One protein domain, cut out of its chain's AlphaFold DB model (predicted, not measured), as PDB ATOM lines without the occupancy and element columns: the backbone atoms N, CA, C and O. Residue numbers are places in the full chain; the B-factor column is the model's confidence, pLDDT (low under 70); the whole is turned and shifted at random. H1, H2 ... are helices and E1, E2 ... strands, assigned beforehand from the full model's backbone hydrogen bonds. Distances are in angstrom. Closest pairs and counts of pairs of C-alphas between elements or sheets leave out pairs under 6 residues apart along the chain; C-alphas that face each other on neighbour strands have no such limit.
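Overview. This is residues 23 to 63 of the 63 residues of an uncharacterized protein of Lentisphaeria bacterium (UniProt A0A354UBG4). A tiny pair of parallel strands, E1 and E2, lies side by side, with the short helix H2 over one face of the pair, and the longer helix H1 stands off to the side of H2, away from the strands. Residues 34 to 38 bring the chain from H1 across to the strand pair, and H2 comes between the two strands along the chain. The printed part has 41 residues with two named helices and two named strands, in the order H1, E1, H2, E2, and its class is mixed, helices and strands. It is compact, with a radius of gyration of the C-alphas of 9.5 A, and the C-alphas span 25 by 21 by 13 A.

Arrangement. Strand E1, residues 39 to 41, and strand E2, residues 60 to 62, are parallel neighbours, with 24 degrees between their directions. C-alphas 40 and 61 face each other at 4.8 A. Across the pair, N 41 and O 61 are within hydrogen-bond range at 2.8 A, and so are N 61 and O 39 at 2.8 A. Helix H2, residues 48 to 53, completes a strand-helix-strand unit with E1 and E2, two parallel neighbour strands with a helix between them along the chain; its crossover is right-handed. The closest C-alphas of H2 and E1 are those of Thr 50 and Asp 41, 6.2 A apart. Those of H2 and E2 are of Thr 50 and Ala 62, 6.7 A apart. Helix H1, residues 24 to 33, only just touches H2, with 3 pairs of C-alphas within 8 A. Their closest C-alphas are those of Thr 27 and Leu 53, at 6.1 A. The two helices run the same way at a steep tilt of 45 degrees. H1 and E2 are apart. Of the O i to N i+4 pairs, 5 of 6 in H1 and 1 of 2 in H2 are within hydrogen-bond range; of the O i to N i+3 pairs in H2, 2 of 3 are.

Along the chain. E1 and E2 each measure 6.5 A from first to last C-alpha. E2 ends with C-alpha 62 at (187.775, 219.596, 293.066). H2 begins with C-alpha 48 at (193.799, 226.275, 298.517) and is 9.2 A long. H1 begins with C-alpha 24 at (202.198, 231.275, 291.432) and is 14.8 A long.

Size, cuts and confidence. The two C-alphas farthest apart, those of Arg 33 and Thr 46, are 25.5 A from each other. The printed part runs from residue 23 to residue 63, the chain's last, and has no cut. The link from H1 to E1 is tight; the links from E1 to H2 and from H2 to E2 are short. The mean pLDDT of the printed part is 95.3, and no printed residue is under 70.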
ATOM      1  N   PRO A  23     202.931 229.237 295.802       97.12
ATOM      2  CA  PRO A  23     203.507 230.266 294.944       97.12
ATOM      3  C   PRO A  23     202.938 230.164 293.513       97.12
ATOM      4  O   PRO A  23     202.726 229.043 293.036       97.12
ATOM      5  N   PRO A  24     202.679 231.289 292.816       95.81
ATOM      6  CA  PRO A  24     202.198 231.275 291.432       95.81
ATOM      7  C   PRO A  24     203.084 230.447 290.491       95.81
ATOM      8  O   PRO A  24     202.568 229.684 289.678       95.81
ATOM      9  N   GLU A  25     204.402 230.506 290.684       97.56
ATOM     10  CA  GLU A  25     205.422 229.824 289.882       97.56
ATOM     11  C   GLU A  25     205.189 228.310 289.796       97.56
ATOM     12  O   GLU A  25     205.528 227.684 288.794       97.56
ATOM     13  N   LEU A  26     204.562 227.710 290.815       96.94
ATOM     14  CA  LEU A  26     204.187 226.299 290.774       96.94
ATOM     15  C   LEU A  26     203.143 226.038 289.685       96.94
ATOM     16  O   LEU A  26     203.312 225.139 288.865       96.94
ATOM     17  N   THR A  27     202.053 226.804 289.669       95.62
ATOM     18  CA  THR A  27     200.996 226.619 288.665       95.62
ATOM     19  C   THR A  27     201.458 227.004 287.270       95.62
ATOM     20  O   THR A  27     201.017 226.393 286.299       95.62
ATOM     21  N   ASP A  28     202.392 227.946 287.177       96.19
ATOM     22  CA  ASP A  28     203.034 228.353 285.932       96.19
ATOM     23  C   ASP A  28     203.813 227.180 285.339       96.19
ATOM     24  O   ASP A  28     203.515 226.733 284.229       96.19
ATOM     25  N   TRP A  29     204.710 226.602 286.140       97.38
ATOM     26  CA  TRP A  29     205.537 225.458 285.770       97.38
ATOM     27  C   TRP A  29     204.709 224.241 285.330       97.38
ATOM     28  O   TRP A  29     205.092 223.545 284.383       97.38
ATOM     29  N   ILE A  30     203.570 223.987 285.992       95.94
ATOM     30  CA  ILE A  30     202.631 222.921 285.603       95.94
ATOM     31  C   ILE A  30     201.960 223.277 284.269       95.94
ATOM     32  O   ILE A  30     201.915 222.437 283.374       95.94
ATOM     33  N   SER A  31     201.457 224.509 284.118       95.25
ATOM     34  CA  SER A  31     200.735 224.946 282.912       95.25
ATOM     35  C   SER A  31     201.585 224.913 281.644       95.25
ATOM     36  O   SER A  31     201.076 224.582 280.577       95.25
ATOM     37  N   GLU A  32     202.890 225.164 281.762       96.12
ATOM     38  CA  GLU A  32     203.846 225.040 280.656       96.12
ATOM     39  C   GLU A  32     203.998 223.595 280.159       96.12
ATOM     40  O   GLU A  32     204.268 223.367 278.982       96.12
ATOM     41  N   ARG A  33     203.840 222.610 281.050       95.94
ATOM     42  CA  ARG A  33     204.025 221.180 280.747       95.94
ATOM     43  C   ARG A  33     202.729 220.487 280.353       95.94
ATOM     44  O   ARG A  33     202.766 219.528 279.588       95.94
ATOM     45  N   CYS A  34     201.604 220.979 280.860       93.69
ATOM     46  CA  CYS A  34     200.278 220.416 280.636       93.69
ATOM     47  C   CYS A  34     199.299 221.490 280.122       93.69
ATOM     48  O   CYS A  34     198.325 221.804 280.808       93.69
ATOM     49  N   PRO A  35     199.526 222.085 278.939       91.88
ATOM     50  CA  PRO A  35     198.641 223.123 278.424       91.88
ATOM     51  C   PRO A  35     197.287 222.548 277.975       91.88
ATOM     52  O   PRO A  35     197.204 221.431 277.471       91.88
ATOM     53  N   HIS A  36     196.220 223.345 278.106       83.81
ATOM     54  CA  HIS A  36     194.877 223.064 277.564       83.81
ATOM     55  C   HIS A  36     194.211 221.752 278.031       83.81
ATOM     56  O   HIS A  36     193.421 221.158 277.296       83.81
ATOM     57  N   VAL A  37     194.487 221.308 279.260       90.44
ATOM     58  CA  VAL A  37     193.863 220.112 279.851       90.44
ATOM     59  C   VAL A  37     192.705 220.460 280.791       90.44
ATOM     60  O   VAL A  37     192.648 221.555 281.348       90.44
ATOM     61  N   LYS A  38     191.806 219.492 281.012       93.25
ATOM     62  CA  LYS A  38     190.883 219.508 282.156       93.25
ATOM     63  C   LYS A  38     191.631 219.055 283.405       93.25
ATOM     64  O   LYS A  38     192.345 218.053 283.348       93.25
ATOM     65  N   VAL A  39     191.456 219.757 284.520       96.50
ATOM     66  CA  VAL A  39     192.210 219.492 285.753       96.50
ATOM     67  C   VAL A  39     191.302 218.917 286.832       96.50
ATOM     68  O   VAL A  39     190.211 219.430 287.065       96.50
ATOM     69  N   ALA A  40     191.774 217.874 287.516       97.19
ATOM     70  CA  ALA A  40     191.171 217.367 288.743       97.19
ATOM     71  C   ALA A  40     192.122 217.621 289.926       97.19
ATOM     72  O   ALA A  40     193.262 217.156 289.908       97.19
ATOM     73  N   ASP A  41     191.661 218.361 290.935       97.19
ATOM     74  CA  ASP A  41     192.377 218.615 292.191       97.19
ATOM     75  C   ASP A  41     191.912 217.602 293.244       97.19
ATOM     76  O   ASP A  41     190.823 217.731 293.806       97.19
ATOM     77  N   ILE A  42     192.705 216.548 293.444       96.75
ATOM     78  CA  ILE A  42     192.344 215.409 294.293       96.75
ATOM     79  C   ILE A  42     192.718 215.692 295.747       96.75
ATOM     80  O   ILE A  42     193.889 215.905 296.063       96.75
ATOM     81  N   GLY A  43     191.740 215.615 296.649       93.25
ATOM     82  CA  GLY A  43     191.928 215.976 298.050       93.25
ATOM     83  C   GLY A  43     191.933 217.490 298.240       93.25
ATOM     84  O   GLY A  43     192.694 218.004 299.062       93.25
ATOM     85  N   ALA A  44     191.088 218.202 297.489       94.88
ATOM     86  CA  ALA A  44     191.105 219.663 297.418       94.88
ATOM     87  C   ALA A  44     190.899 220.339 298.785       94.88
ATOM     88  O   ALA A  44     191.365 221.461 299.007       94.88
ATOM     89  N   GLY A  45     190.225 219.665 299.724       93.75
ATOM     90  CA  GLY A  45     190.053 220.121 301.102       93.75
ATOM     91  C   GLY A  45     189.456 221.528 301.165       93.75
ATOM     92  O   GLY A  45     188.307 221.743 300.799       93.75
ATOM     93  N   THR A  46     190.241 222.510 301.611       95.00
ATOM     94  CA  THR A  46     189.825 223.924 301.697       95.00
ATOM     95  C   THR A  46     189.938 224.692 300.366       95.00
ATOM     96  O   THR A  46     189.779 225.918 300.326       95.00
ATOM     97  N   GLY A  47     190.266 224.006 299.270       96.00
ATOM     98  CA  GLY A  47     190.392 224.553 297.917       96.00
ATOM     99  C   GLY A  47     191.600 225.471 297.714       96.00
ATOM    100  O   GLY A  47     191.599 226.283 296.789       96.00
ATOM    101  N   ILE A  48     192.609 225.407 298.596       96.69
ATOM    102  CA  ILE A  48     193.799 226.275 298.517       96.69
ATOM    103  C   ILE A  48     194.486 226.115 297.163       96.69
ATOM    104  O   ILE A  48     194.774 227.120 296.514       96.69
ATOM    105  N   PHE A  49     194.698 224.877 296.714       97.38
ATOM    106  CA  PHE A  49     195.351 224.635 295.434       97.38
ATOM    107  C   PHE A  49     194.409 224.828 294.245       97.38
ATOM    108  O   PHE A  49     194.814 225.436 293.256       97.38
ATOM    109  N   THR A  50     193.134 224.446 294.374       97.44
ATOM    110  CA  THR A  50     192.093 224.688 293.361       97.44
ATOM    111  C   THR A  50     192.069 226.151 292.910       97.44
ATOM    112  O   THR A  50     192.065 226.440 291.714       97.44
ATOM    113  N   ARG A  51     192.136 227.101 293.856       96.06
ATOM    114  CA  ARG A  51     192.185 228.544 293.551       96.06
ATOM    115  C   ARG A  51     193.451 228.963 292.804       96.06
ATOM    116  O   ARG A  51     193.390 229.890 292.001       96.06
ATOM    117  N   CYS A  52     194.586 228.321 293.068       96.94
ATOM    118  CA  CYS A  52     195.817 228.558 292.314       96.94
ATOM    119  C   CYS A  52     195.676 228.024 290.883       96.94
ATOM    120  O   CYS A  52     195.975 228.745 289.935       96.94
ATOM    121  N   LEU A  53     195.176 226.795 290.721       96.88
ATOM    122  CA  LEU A  53     194.992 226.147 289.420       96.88
ATOM    123  C   LEU A  53     194.061 226.952 288.506       96.88
ATOM    124  O   LEU A  53     194.393 227.164 287.342       96.88
ATOM    125  N   LEU A  54     192.966 227.498 289.044       95.88
ATOM    126  CA  LEU A  54     192.019 228.338 288.297       95.88
ATOM    127  C   LEU A  54     192.636 229.615 287.695       95.88
ATOM    128  O   LEU A  54     192.051 230.219 286.804       95.88
ATOM    129  N   ARG A  55     193.823 230.048 288.147       94.38
ATOM    130  CA  ARG A  55     194.528 231.189 287.532       94.38
ATOM    131  C   ARG A  55     195.145 230.846 286.178       94.38
ATOM    132  O   ARG A  55     195.428 231.752 285.401       94.38
ATOM    133  N   ARG A  56     195.406 229.561 285.924       94.88
ATOM    134  CA  ARG A  56     196.045 229.060 284.697       94.88
ATOM    135  C   ARG A  56     195.131 228.167 283.870       94.88
ATOM    136  O   ARG A  56     195.272 228.128 282.652       94.88
ATOM    137  N   TYR A  57     194.185 227.495 284.512       95.00
ATOM    138  CA  TYR A  57     193.225 226.605 283.875       95.00
ATOM    139  C   TYR A  57     191.821 227.193 283.967       95.00
ATOM    140  O   TYR A  57     191.408 227.654 285.024       95.00
ATOM    141  N   GLY A  58     191.082 227.159 282.858       89.31
ATOM    142  CA  GLY A  58     189.709 227.675 282.810       89.31
ATOM    143  C   GLY A  58     188.661 226.752 283.443       89.31
ATOM    144  O   GLY A  58     187.560 227.211 283.722       89.31
ATOM    145  N   ASP A  59     188.991 225.475 283.662       93.69
ATOM    146  CA  ASP A  59     188.079 224.460 284.202       93.69
ATOM    147  C   ASP A  59     188.842 223.488 285.123       93.69
ATOM    148  O   ASP A  59     189.801 222.833 284.698       93.69
ATOM    149  N   VAL A  60     188.444 223.437 286.400       97.00
ATOM    150  CA  VAL A  60     189.070 222.620 287.450       97.00
ATOM    151  C   VAL A  60     187.983 221.967 288.304       97.00
ATOM    152  O   VAL A  60     187.173 222.660 288.920       97.00
ATOM    153  N   THR A  61     188.016 220.640 288.413       97.88
ATOM    154  CA  THR A  61     187.141 219.859 289.297       97.88
ATOM    155  C   THR A  61     187.861 219.550 290.606       97.88
ATOM    156  O   THR A  61     188.899 218.895 290.601       97.88
ATOM    157  N   ALA A  62     187.304 219.982 291.735       97.44
ATOM    158  CA  ALA A  62     187.775 219.596 293.066       97.44
ATOM    159  C   ALA A  62     187.125 218.271 293.505       97.44
ATOM    160  O   ALA A  62     185.908 218.121 293.367       97.44
ATOM    161  N   VAL A  63     187.926 217.334 294.027       95.25
ATOM    162  CA  VAL A  63     187.497 215.997 294.491       95.25
ATOM    163  C   VAL A  63     187.904 215.764 295.940       95.25
ATOM    164  O   VAL A  63     189.045 216.136 296.307       95.25
TER     165      VAL A  63